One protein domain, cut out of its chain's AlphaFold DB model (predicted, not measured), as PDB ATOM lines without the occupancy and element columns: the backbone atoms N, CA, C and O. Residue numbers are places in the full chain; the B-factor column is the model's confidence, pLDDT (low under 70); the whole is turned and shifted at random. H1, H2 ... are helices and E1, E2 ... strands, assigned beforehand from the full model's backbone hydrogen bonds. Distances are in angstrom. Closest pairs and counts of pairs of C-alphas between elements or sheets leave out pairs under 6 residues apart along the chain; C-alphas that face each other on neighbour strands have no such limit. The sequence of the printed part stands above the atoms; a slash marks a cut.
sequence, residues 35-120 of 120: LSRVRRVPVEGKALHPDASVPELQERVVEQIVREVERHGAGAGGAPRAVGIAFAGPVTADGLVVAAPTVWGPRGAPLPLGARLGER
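This is residues 35 to 120 of the 120 residues of the protein "ROK family protein" of Streptomyces sp. SID335 (UniProt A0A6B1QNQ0). One long helix, H1, is the spine of this domain, and the rest of the chain is strung alongside it: strand E1 runs beside it on one side, E2 on another, short helix H2 packs at its first end and short helix H3 on its mid-part. The two strands form no sheet with each other, and long loops fill much of the remainder. The printed part has 86 residues, with E1, H1, E2, H2 and H3 in that order, and its class is mixed, helices and strands. It is compact, with a radius of gyration of the C-alphas of 13.3 A and spans of 39 by 28 by 23 A.

H1, residues 54 to 74, is 30.2 A long and begins at C-alpha 54 (-22.035, -36.596, 39.857). E1, residues 35 to 42, is 19.7 A long, begins at C-alpha 35 (-29.274, -33.829, 8.826) and bends by 50 degrees at residue 38. E2 is residues 83 to 87, 12.6 A; H2 is residues 101 to 104, 5.6 A; H3 is residues 113 to 118, 8.5 A, ending at C-alpha 118 (-11.981, -43.432, 22.188).

H1 touches H2 with residues 54 to 58 alone; the closest C-alphas, of Val 54 and Trp 104, are 5.6 A apart. H1 touches H3 with residues 62 to 66 alone, Val 66 and Leu 117 having the closest C-alphas at 7.3 A, at a steep tilt of 44 degrees, the same way. E1 and H1 are near each other, with 7 pairs of C-alphas within 10 A. The closest C-alphas of H1 and E2, Val 69 and Val 83, are 7.9 A apart. E1 and E2 are apart, and each pairs with no named strand. Residues 96 to 97 pair with 111 to 112, antiparallel. In H1 and H3 every O i to N i+4 pair is within hydrogen-bond range; H2 is too short for one.

The C-alphas farthest apart, of Gly 77 and Arg 107, are 39.6 A apart. The printed part has no cut. The links E1 to H1 and E2 to H2 are long. Mean pLDDT of the printed part is 92.9, and no printed residue is under 70.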
ATOM      1  N   LEU A  35     -29.026 -32.868   7.751       95.19
ATOM      2  CA  LEU A  35     -29.274 -33.829   8.826       95.19
ATOM      3  C   LEU A  35     -30.398 -34.791   8.434       95.19
ATOM      4  O   LEU A  35     -31.412 -34.387   7.864       95.19
ATOM      5  N   SER A  36     -30.235 -36.064   8.774       94.19
ATOM      6  CA  SER A  36     -31.248 -37.106   8.589       94.19
ATOM      7  C   SER A  36     -31.265 -38.079   9.768       94.19
ATOM      8  O   SER A  36     -30.373 -38.051  10.618       94.19
ATOM      9  N   ARG A  37     -32.303 -38.927   9.838       93.19
ATOM     10  CA  ARG A  37     -32.485 -39.952  10.887       93.19
ATOM     11  C   ARG A  37     -32.366 -39.395  12.316       93.19
ATOM     12  O   ARG A  37     -31.847 -40.060  13.202       93.19
ATOM     13  N   VAL A  38     -32.835 -38.163  12.527       96.75
ATOM     14  CA  VAL A  38     -32.723 -37.489  13.824       96.75
ATOM     15  C   VAL A  38     -33.644 -38.160  14.842       96.75
ATOM     16  O   VAL A  38     -34.858 -38.205  14.644       96.75
ATOM     17  N   ARG A  39     -33.074 -38.623  15.954       96.44
ATOM     18  CA  ARG A  39     -33.798 -39.103  17.137       96.44
ATOM     19  C   ARG A  39     -33.531 -38.177  18.316       96.44
ATOM     20  O   ARG A  39     -32.454 -37.599  18.426       96.44
ATOM     21  N   ARG A  40     -34.520 -38.061  19.202       98.38
ATOM     22  CA  ARG A  40     -34.400 -37.383  20.495       98.38
ATOM     23  C   ARG A  40     -34.695 -38.369  21.614       98.38
ATOM     24  O   ARG A  40     -35.657 -39.125  21.501       98.38
ATOM     25  N   VAL A  41     -33.888 -38.344  22.666       98.38
ATOM     26  CA  VAL A  41     -34.100 -39.120  23.895       98.38
ATOM     27  C   VAL A  41     -33.806 -38.243  25.117       98.38
ATOM     28  O   VAL A  41     -33.026 -37.292  24.999       98.38
ATOM     29  N   PRO A  42     -34.415 -38.512  26.284       98.56
ATOM     30  CA  PRO A  42     -34.019 -37.863  27.531       98.56
ATOM     31  C   PRO A  42     -32.542 -38.126  27.841       98.56
ATOM     32  O   PRO A  42     -32.054 -39.223  27.585       98.56
ATOM     33  N   VAL A  43     -31.828 -37.142  28.386       98.69
ATOM     34  CA  VAL A  43     -30.453 -37.342  28.883       98.69
ATOM     35  C   VAL A  43     -30.515 -38.122  30.191       98.69
ATOM     36  O   VAL A  43     -31.327 -37.799  31.056       98.69
ATOM     37  N   GLU A  44     -29.624 -39.097  30.367       98.50
ATOM     38  CA  GLU A  44     -29.426 -39.853  31.617       98.50
ATOM     39  C   GLU A  44     -28.703 -38.999  32.681       98.50
ATOM     40  O   GLU A  44     -27.768 -39.438  33.348       98.50
ATOM     41  N   GLY A  45     -29.121 -37.738  32.806       97.44
ATOM     42  CA  GLY A  45     -28.540 -36.709  33.659       97.44
ATOM     43  C   GLY A  45     -29.412 -36.394  34.871       97.44
ATOM     44  O   GLY A  45     -30.402 -37.066  35.156       97.44
ATOM     45  N   LYS A  46     -29.075 -35.310  35.570       97.12
ATOM     46  CA  LYS A  46     -29.685 -34.859  36.827       97.12
ATOM     47  C   LYS A  46     -31.201 -34.685  36.748       97.12
ATOM     48  O   LYS A  46     -31.882 -34.900  37.743       97.12
ATOM     49  N   ALA A  47     -31.728 -34.297  35.587       97.19
ATOM     50  CA  ALA A  47     -33.167 -34.144  35.386       97.19
ATOM     51  C   ALA A  47     -33.931 -35.479  35.476       97.19
ATOM     52  O   ALA A  47     -35.074 -35.485  35.920       97.19
ATOM     53  N   LEU A  48     -33.308 -36.590  35.062       97.75
ATOM     54  CA  LEU A  48     -33.899 -37.930  35.108       97.75
ATOM     55  C   LEU A  48     -33.486 -38.703  36.369       97.75
ATOM     56  O   LEU A  48     -34.268 -39.494  36.886       97.75
ATOM     57  N   HIS A  49     -32.281 -38.438  36.880       97.62
ATOM     58  CA  HIS A  49     -31.706 -39.080  38.065       97.62
ATOM     59  C   HIS A  49     -31.335 -38.022  39.118       97.62
ATOM     60  O   HIS A  49     -30.151 -37.720  39.308       97.62
ATOM     61  N   PRO A  50     -32.325 -37.409  39.795       96.56
ATOM     62  CA  PRO A  50     -32.085 -36.305  40.722       96.56
ATOM     63  C   PRO A  50     -31.292 -36.714  41.964       96.56
ATOM     64  O   PRO A  50     -30.633 -35.858  42.545       96.56
ATOM     65  N   ASP A  51     -31.281 -37.989  42.344       96.25
ATOM     66  CA  ASP A  51     -30.597 -38.455  43.559       96.25
ATOM     67  C   ASP A  51     -29.212 -39.057  43.289       96.25
ATOM     68  O   ASP A  51     -28.453 -39.311  44.222       96.25
ATOM     69  N   ALA A  52     -28.848 -39.245  42.017       97.19
ATOM     70  CA  ALA A  52     -27.540 -39.773  41.648       97.19
ATOM     71  C   ALA A  52     -26.416 -38.766  41.946       97.19
ATOM     72  O   ALA A  52     -26.563 -37.543  41.792       97.19
ATOM     73  N   SER A  53     -25.264 -39.302  42.343       96.12
ATOM     74  CA  SER A  53     -24.032 -38.537  42.495       96.12
ATOM     75  C   SER A  53     -23.472 -38.114  41.132       96.12
ATOM     76  O   SER A  53     -23.778 -38.695  40.092       96.12
ATOM     77  N   VAL A  54     -22.615 -37.092  41.115       96.00
ATOM     78  CA  VAL A  54     -22.035 -36.596  39.857       96.00
ATOM     79  C   VAL A  54     -21.190 -37.640  39.117       96.00
ATOM     80  O   VAL A  54     -21.385 -37.758  37.909       96.00
ATOM     81  N   PRO A  55     -20.320 -38.435  39.770       95.94
ATOM     82  CA  PRO A  55     -19.608 -39.517  39.085       95.94
ATOM     83  C   PRO A  55     -20.548 -40.547  38.445       95.94
ATOM     84  O   PRO A  55     -20.319 -40.965  37.313       95.94
ATOM     85  N   GLU A  56     -21.645 -40.909  39.118       97.19
ATOM     86  CA  GLU A  56     -22.648 -41.820  38.550       97.19
ATOM     87  C   GLU A  56     -23.355 -41.203  37.341       97.19
ATOM     88  O   GLU A  56     -23.567 -41.881  36.338       97.19
ATOM     89  N   LEU A  57     -23.709 -39.916  37.405       97.56
ATOM     90  CA  LEU A  57     -24.309 -39.196  36.280       97.56
ATOM     91  C   LEU A  57     -23.344 -39.087  35.091       97.56
ATOM     92  O   LEU A  57     -23.766 -39.235  33.947       97.56
ATOM     93  N   GLN A  58     -22.054 -38.855  35.344       96.94
ATOM     94  CA  GLN A  58     -21.028 -38.831  34.301       96.94
ATOM     95  C   GLN A  58     -20.929 -40.182  33.591       96.94
ATOM     96  O   GLN A  58     -20.993 -40.219  32.363       96.94
ATOM     97  N   GLU A  59     -20.847 -41.282  34.342       97.44
ATOM     98  CA  GLU A  59     -20.795 -42.625  33.759       97.44
ATOM     99  C   GLU A  59     -22.072 -42.941  32.971       97.44
ATOM    100  O   GLU A  59     -22.006 -43.370  31.824       97.44
ATOM    101  N   ARG A  60     -23.251 -42.627  33.523       98.00
ATOM    102  CA  ARG A  60     -24.538 -42.811  32.831       98.00
ATOM    103  C   ARG A  60     -24.607 -42.076  31.497       98.00
ATOM    104  O   ARG A  60     -25.119 -42.634  30.527       98.00
ATOM    105  N   VAL A  61     -24.106 -40.844  31.434       97.62
ATOM    106  CA  VAL A  61     -24.075 -40.057  30.193       97.62
ATOM    107  C   VAL A  61     -23.075 -40.638  29.190       97.62
ATOM    108  O   VAL A  61     -23.397 -40.703  28.005       97.62
ATOM    109  N   VAL A  62     -21.903 -41.107  29.634       97.69
ATOM    110  CA  VAL A  62     -20.938 -41.799  28.758       97.69
ATOM    111  C   VAL A  62     -21.560 -43.067  28.172       97.69
ATOM    112  O   VAL A  62     -21.595 -43.221  26.951       97.69
ATOM    113  N   GLU A  63     -22.136 -43.924  29.013       98.06
ATOM    114  CA  GLU A  63     -22.815 -45.152  28.585       98.06
ATOM    115  C   GLU A  63     -23.999 -44.869  27.658       98.06
ATOM    116  O   GLU A  63     -24.250 -45.589  26.689       98.06
ATOM    117  N   GLN A  64     -24.737 -43.789  27.924       98.38
ATOM    118  CA  GLN A  64     -25.792 -43.341  27.033       98.38
ATOM    119  C   GLN A  64     -25.234 -42.974  25.656       98.38
ATOM    120  O   GLN A  64     -25.783 -43.425  24.656       98.38
ATOM    121  N   ILE A  65     -24.170 -42.175  25.580       97.75
ATOM    122  CA  ILE A  65     -23.581 -41.768  24.299       97.75
ATOM    123  C   ILE A  65     -23.167 -42.995  23.483       97.75
ATOM    124  O   ILE A  65     -23.542 -43.083  22.313       97.75
ATOM    125  N   VAL A  66     -22.479 -43.959  24.100       96.38
ATOM    126  CA  VAL A  66     -22.048 -45.209  23.447       96.38
ATOM    127  C   VAL A  66     -23.254 -45.972  22.897       96.38
ATOM    128  O   VAL A  66     -23.358 -46.191  21.688       96.38
ATOM    129  N   ARG A  67     -24.239 -46.260  23.755       96.56
ATOM    130  CA  ARG A  67     -25.469 -46.971  23.378       96.56
ATOM    131  C   ARG A  67     -26.222 -46.279  22.239       96.56
ATOM    132  O   ARG A  67     -26.772 -46.931  21.348       96.56
ATOM    133  N   GLU A  68     -26.305 -44.952  22.268       96.62
ATOM    134  CA  GLU A  68     -27.025 -44.180  21.255       96.62
ATOM    135  C   GLU A  68     -26.271 -44.151  19.915       96.62
ATOM    136  O   GLU A  68     -26.916 -44.253  18.866       96.62
ATOM    137  N   VAL A  69     -24.934 -44.085  19.939       94.62
ATOM    138  CA  VAL A  69     -24.065 -44.202  18.757       94.62
ATOM    139  C   VAL A  69     -24.212 -45.577  18.107       94.62
ATOM    140  O   VAL A  69     -24.503 -45.654  16.909       94.62
ATOM    141  N   GLU A  70     -24.083 -46.653  18.884       93.12
ATOM    142  CA  GLU A  70     -24.221 -48.032  18.406       93.12
ATOM    143  C   GLU A  70     -25.602 -48.275  17.799       93.12
ATOM    144  O   GLU A  70     -25.732 -48.733  16.660       93.12
ATOM    145  N   ARG A  71     -26.661 -47.887  18.519       93.00
ATOM    146  CA  ARG A  71     -28.041 -48.045  18.050       93.00
ATOM    147  C   ARG A  71     -28.309 -47.254  16.770       93.00
ATOM    148  O   ARG A  71     -29.107 -47.687  15.937       93.00
ATOM    149  N   HIS A  72     -27.690 -46.085  16.604       91.94
ATOM    150  CA  HIS A  72     -27.830 -45.289  15.382       91.94
ATOM    151  C   HIS A  72     -27.107 -45.934  14.190       91.94
ATOM    152  O   HIS A  72     -27.691 -46.033  13.101       91.94
ATOM    153  N   GLY A  73     -25.880 -46.415  14.426       86.81
ATOM    154  CA  GLY A  73     -25.025 -47.097  13.451       86.81
ATOM    155  C   GLY A  73     -25.577 -48.444  12.983       86.81
ATOM    156  O   GLY A  73     -25.600 -48.714  11.783       86.81
ATOM    157  N   ALA A  74     -26.157 -49.244  13.883       81.38
ATOM    158  CA  ALA A  74     -26.822 -50.499  13.523       81.38
ATOM    159  C   ALA A  74     -27.913 -50.287  12.455       81.38
ATOM    160  O   ALA A  74     -27.985 -51.020  11.473       81.38
ATOM    161  N   GLY A  75     -28.704 -49.212  12.568       71.19
ATOM    162  CA  GLY A  75     -29.690 -48.854  11.540       71.19
ATOM    163  C   GLY A  75     -29.100 -48.210  10.274       71.19
ATOM    164  O   GLY A  75     -29.847 -47.926   9.343       71.19
ATOM    165  N   ALA A  76     -27.795 -47.913  10.251       70.06
ATOM    166  CA  ALA A  76     -27.049 -47.401   9.097       70.06
ATOM    167  C   ALA A  76     -26.258 -48.492   8.349       70.06
ATOM    168  O   ALA A  76     -25.658 -48.186   7.323       70.06
ATOM    169  N   GLY A  77     -26.235 -49.730   8.857       70.31
ATOM    170  CA  GLY A  77     -25.463 -50.831   8.274       70.31
ATOM    171  C   GLY A  77     -24.015 -50.944   8.766       70.31
ATOM    172  O   GLY A  77     -23.218 -51.596   8.098       70.31
ATOM    173  N   GLY A  78     -23.651 -50.334   9.904       73.94
ATOM    174  CA  GLY A  78     -22.319 -50.504  10.499       73.94
ATOM    175  C   GLY A  78     -21.920 -49.422  11.507       73.94
ATOM    176  O   GLY A  78     -22.670 -48.481  11.773       73.94
ATOM    177  N   ALA A  79     -20.716 -49.560  12.070       78.50
ATOM    178  CA  ALA A  79     -20.133 -48.560  12.963       78.50
ATOM    179  C   ALA A  79     -19.858 -47.238  12.215       78.50
ATOM    180  O   ALA A  79     -19.479 -47.258  11.038       78.50
ATOM    181  N   PRO A  80     -20.044 -46.072  12.858       82.56
ATOM    182  CA  PRO A  80     -19.765 -44.796  12.218       82.56
ATOM    183  C   PRO A  80     -18.262 -44.581  12.037       82.56
ATOM    184  O   PRO A  80     -17.471 -44.873  12.925       82.56
ATOM    185  N   ARG A  81     -17.868 -43.973  10.914       84.62
ATOM    186  CA  ARG A  81     -16.456 -43.627  10.660       84.62
ATOM    187  C   ARG A  81     -15.895 -42.567  11.613       84.62
ATOM    188  O   ARG A  81     -14.688 -42.471  11.780       84.62
ATOM    189  N   ALA A  82     -16.767 -41.706  12.133       89.56
ATOM    190  CA  ALA A  82     -16.452 -40.686  13.121       89.56
ATOM    191  C   ALA A  82     -17.748 -40.195  13.776       89.56
ATOM    192  O   ALA A  82     -18.828 -40.244  13.166       89.56
ATOM    193  N   VAL A  83     -17.608 -39.695  15.002       93.75
ATOM    194  CA  VAL A  83     -18.692 -39.141  15.811       93.75
ATOM    195  C   VAL A  83     -18.359 -37.693  16.164       93.75
ATOM    196  O   VAL A  83     -17.284 -37.414  16.685       93.75
ATOM    197  N   GLY A  84     -19.273 -36.770  15.872       96.06
ATOM    198  CA  GLY A  84     -19.194 -35.383  16.337       96.06
ATOM    199  C   GLY A  84     -20.123 -35.162  17.526       96.06
ATOM    200  O   GLY A  84     -21.275 -35.584  17.468       96.06
ATOM    201  N   ILE A  85     -19.656 -34.505  18.587       97.69
ATOM    202  CA  ILE A  85     -20.458 -34.270  19.796       97.69
ATOM    203  C   ILE A  85     -20.430 -32.786  20.154       97.69
ATOM    204  O   ILE A  85     -19.370 -32.224  20.417       97.69
ATOM    205  N   ALA A  86     -21.607 -32.169  20.202       97.56
ATOM    206  CA  ALA A  86     -21.837 -30.932  20.935       97.56
ATOM    207  C   ALA A  86     -22.307 -31.281  22.354       97.56
ATOM    208  O   ALA A  86     -23.121 -32.191  22.531       97.56
ATOM    209  N   PHE A  87     -21.791 -30.579  23.363       97.81
ATOM    210  CA  PHE A  87     -22.050 -30.888  24.769       97.81
ATOM    211  C   PHE A  87     -22.464 -29.635  25.542       97.81
ATOM    212  O   PHE A  87     -21.885 -28.567  25.351       97.81
ATOM    213  N   ALA A  88     -23.453 -29.759  26.431       94.94
ATOM    214  CA  ALA A  88     -23.940 -28.675  27.281       94.94
ATOM    215  C   ALA A  88     -22.948 -28.330  28.406       94.94
ATOM    216  O   ALA A  88     -23.155 -28.653  29.577       94.94
ATOM    217  N   GLY A  89     -21.859 -27.665  28.031       91.44
ATOM    218  CA  GLY A  89     -20.806 -27.230  28.936       91.44
ATOM    219  C   GLY A  89     -19.561 -26.747  28.190       91.44
ATOM    220  O   GLY A  89     -19.422 -27.016  26.997       91.44
ATOM    221  N   PRO A  90     -18.644 -26.028  28.856       94.56
ATOM    222  CA  PRO A  90     -17.317 -25.767  28.308       94.56
ATOM    223  C   PRO A  90     -16.583 -27.080  28.012       94.56
ATOM    224  O   PRO A  90     -16.405 -27.915  28.903       94.56
ATOM    225  N   VAL A  91     -16.136 -27.232  26.764       96.69
ATOM    226  CA  VAL A  91     -15.334 -28.365  26.291       96.69
ATOM    227  C   VAL A  91     -14.028 -27.834  25.714       96.69
ATOM    228  O   VAL A  91     -14.031 -26.879  24.935       96.69
ATOM    229  N   THR A  92     -12.909 -28.424  26.117       96.75
ATOM    230  CA  THR A  92     -11.587 -28.102  25.569       96.75
ATOM    231  C   THR A  92     -11.374 -28.767  24.203       96.75
ATOM    232  O   THR A  92     -12.122 -29.657  23.799       96.75
ATOM    233  N   ALA A  93     -10.327 -28.363  23.479       94.44
ATOM    234  CA  ALA A  93     -10.024 -28.916  22.155       94.44
ATOM    235  C   ALA A  93      -9.713 -30.428  22.169       94.44
ATOM    236  O   ALA A  93      -9.982 -31.114  21.188       94.44
ATOM    237  N   ASP A  94      -9.182 -30.949  23.275       93.56
ATOM    238  CA  ASP A  94      -8.902 -32.371  23.510       93.56
ATOM    239  C   ASP A  94     -10.122 -33.165  24.020       93.56
ATOM    240  O   ASP A  94     -10.026 -34.362  24.280       93.56
ATOM    241  N   GLY A  95     -11.294 -32.531  24.130       96.25
ATOM    242  CA  GLY A  95     -12.537 -33.208  24.502       96.25
ATOM    243  C   GLY A  95     -12.731 -33.398  26.009       96.25
ATOM    244  O   GLY A  95     -13.473 -34.297  26.414       96.25
ATOM    245  N   LEU A  96     -12.096 -32.569  26.844       97.62
ATOM    246  CA  LEU A  96     -12.365 -32.496  28.281       97.62
ATOM    247  C   LEU A  96     -13.598 -31.618  28.530       97.62
ATOM    248  O   LEU A  96     -13.591 -30.424  28.231       97.62
ATOM    249  N   VAL A  97     -14.646 -32.186  29.124       97.06
ATOM    250  CA  VAL A  97     -15.803 -31.423  29.608       97.06
ATOM    251  C   VAL A  97     -15.450 -30.840  30.972       97.06
ATOM    252  O   VAL A  97     -15.364 -31.568  31.962       97.06
ATOM    253  N   VAL A  98     -15.244 -29.524  31.031       96.06
ATOM    254  CA  VAL A  98     -14.781 -28.832  32.246       96.06
ATOM    255  C   VAL A  98     -15.895 -28.737  33.291       96.06
ATOM    256  O   VAL A  98     -15.649 -28.901  34.482       96.06
ATOM    257  N   ALA A  99     -17.132 -28.499  32.851       94.50
ATOM    258  CA  ALA A  99     -18.319 -28.459  33.702       94.50
ATOM    259  C   ALA A  99     -19.580 -28.719  32.867       94.50
ATOM    260  O   ALA A  99     -19.616 -28.361  31.696       94.50
ATOM    261  N   ALA A 100     -20.631 -29.283  33.469       95.50
ATOM    262  CA  ALA A 100     -21.941 -29.423  32.821       95.50
ATOM    263  C   ALA A 100     -23.079 -29.332  33.856       95.50
ATOM    264  O   ALA A 100     -23.721 -30.334  34.191       95.50
ATOM    265  N   PRO A 101     -23.338 -28.128  34.406       93.94
ATOM    266  CA  PRO A 101     -24.267 -27.953  35.520       93.94
ATOM    267  C   PRO A 101     -25.696 -28.383  35.186       93.94
ATOM    268  O   PRO A 101     -26.402 -28.892  36.051       93.94
ATOM    269  N   THR A 102     -26.108 -28.242  33.927       95.12
ATOM    270  CA  THR A 102     -27.431 -28.669  33.460       95.12
ATOM    271  C   THR A 102     -27.533 -30.173  33.220       95.12
ATOM    272  O   THR A 102     -28.644 -30.666  33.066       95.12
ATOM    273  N   VAL A 103     -26.406 -30.891  33.158       96.75
ATOM    274  CA  VAL A 103     -26.357 -32.337  32.901       96.75
ATOM    275  C   VAL A 103     -26.171 -33.112  34.202       96.75
ATOM    276  O   VAL A 103     -26.919 -34.049  34.446       96.75
ATOM    277  N   TRP A 104     -25.229 -32.724  35.067       95.06
ATOM    278  CA  TRP A 104     -24.933 -33.452  36.313       95.06
ATOM    279  C   TRP A 104     -24.806 -32.574  37.563       95.06
ATOM    280  O   TRP A 104     -24.492 -33.069  38.639       95.06
ATOM    281  N   GLY A 105     -25.113 -31.282  37.463       90.94
ATOM    282  CA  GLY A 105     -25.095 -30.367  38.604       90.94
ATOM    283  C   GLY A 105     -23.767 -29.619  38.800       90.94
ATOM    284  O   GLY A 105     -22.808 -29.803  38.049       90.94
ATOM    285  N   PRO A 106     -23.713 -28.716  39.795       82.62
ATOM    286  CA  PRO A 106     -22.716 -27.643  39.874       82.62
ATOM    287  C   PRO A 106     -21.314 -28.081  40.315       82.62
ATOM    288  O   PRO A 106     -20.391 -27.274  40.274       82.62
ATOM    289  N   ARG A 107     -21.140 -29.320  40.786       77.81
ATOM    290  CA  ARG A 107     -19.878 -29.813  41.350       77.81
ATOM    291  C   ARG A 107     -19.539 -31.159  40.733       77.81
ATOM    292  O   ARG A 107     -20.233 -32.128  40.997       77.81
ATOM    293  N   GLY A 108     -18.477 -31.216  39.944       76.31
ATOM    294  CA  GLY A 108     -17.982 -32.444  39.333       76.31
ATOM    295  C   GLY A 108     -16.527 -32.290  38.935       76.31
ATOM    296  O   GLY A 108     -16.090 -31.180  38.630       76.31
ATOM    297  N   ALA A 109     -15.785 -33.395  38.942       88.12
ATOM    298  CA  ALA A 109     -14.476 -33.416  38.309       88.12
ATOM    299  C   ALA A 109     -14.647 -33.219  36.790       88.12
ATOM    300  O   ALA A 109     -15.647 -33.693  36.236       88.12
ATOM    301  N   PRO A 110     -13.700 -32.553  36.107       94.50
ATOM    302  CA  PRO A 110     -13.665 -32.538  34.652       94.50
ATOM    303  C   PRO A 110     -13.728 -33.962  34.086       94.50
ATOM    304  O   PRO A 110     -13.048 -34.862  34.581       94.50
ATOM    305  N   LEU A 111     -14.554 -34.170  33.060       96.56
ATOM    306  CA  LEU A 111     -14.753 -35.478  32.435       96.56
ATOM    307  C   LEU A 111     -13.967 -35.539  31.118       96.56
ATOM    308  O   LEU A 111     -14.315 -34.798  30.194       96.56
ATOM    309  N   PRO A 112     -12.947 -36.409  30.979       96.69
ATOM    310  CA  PRO A 112     -12.214 -36.588  29.724       96.69
ATOM    311  C   PRO A 112     -13.050 -37.400  28.725       96.69
ATOM    312  O   PRO A 112     -12.757 -38.558  28.436       96.69
ATOM    313  N   LEU A 113     -14.135 -36.799  28.227       96.38
ATOM    314  CA  LEU A 113     -15.134 -37.458  27.384       96.38
ATOM    315  C   LEU A 113     -14.508 -38.025  26.105       96.38
ATOM    316  O   LEU A 113     -14.791 -39.164  25.753       96.38
ATOM    317  N   GLY A 114     -13.631 -37.260  25.447       93.31
ATOM    318  CA  GLY A 114     -12.936 -37.710  24.238       93.31
ATOM    319  C   GLY A 114     -12.142 -39.004  24.453       93.31
ATOM    320  O   GLY A 114     -12.299 -39.952  23.689       93.31
ATOM    321  N   ALA A 115     -11.356 -39.075  25.533       94.19
ATOM    322  CA  ALA A 115     -10.578 -40.267  25.872       94.19
ATOM    323  C   ALA A 115     -11.477 -41.457  26.246       94.19
ATOM    324  O   ALA A 115     -11.327 -42.538  25.688       94.19
ATOM    325  N   ARG A 116     -12.478 -41.238  27.114       94.69
ATOM    326  CA  ARG A 116     -13.431 -42.274  27.561       94.69
ATOM    327  C   ARG A 116     -14.205 -42.923  26.413       94.69
ATOM    328  O   ARG A 116     -14.556 -44.094  26.507       94.69
ATOM    329  N   LEU A 117     -14.515 -42.154  25.369       92.69
ATOM    330  CA  LEU A 117     -15.197 -42.660  24.178       92.69
ATOM    331  C   LEU A 117     -14.233 -43.308  23.181       92.69
ATOM    332  O   LEU A 117     -14.638 -44.234  22.499       92.69
ATOM    333  N   GLY A 118     -12.983 -42.845  23.086       87.31
ATOM    334  CA  GLY A 118     -11.981 -43.432  22.188       87.31
ATOM    335  C   GLY A 118     -11.490 -44.823  22.606       87.31
ATOM    336  O   GLY A 118     -10.918 -45.535  21.788       87.31
ATOM    337  N   GLU A 119     -11.707 -45.208  23.865       82.44
ATOM    338  CA  GLU A 119     -11.392 -46.535  24.415       82.44
ATOM    339  C   GLU A 119     -12.478 -47.597  24.140       82.44
ATOM    340  O   GLU A 119     -12.270 -48.766  24.469       82.44
ATOM    341  N   ARG A 120     -13.629 -47.207  23.577       79.00
ATOM    342  CA  ARG A 120     -14.810 -48.060  23.362       79.00
ATOM    343  C   ARG A 120     -15.107 -48.234  21.876       79.00
ATOM    344  O   ARG A 120     -15.521 -49.353  21.508       79.00
TER     345      ARG A 120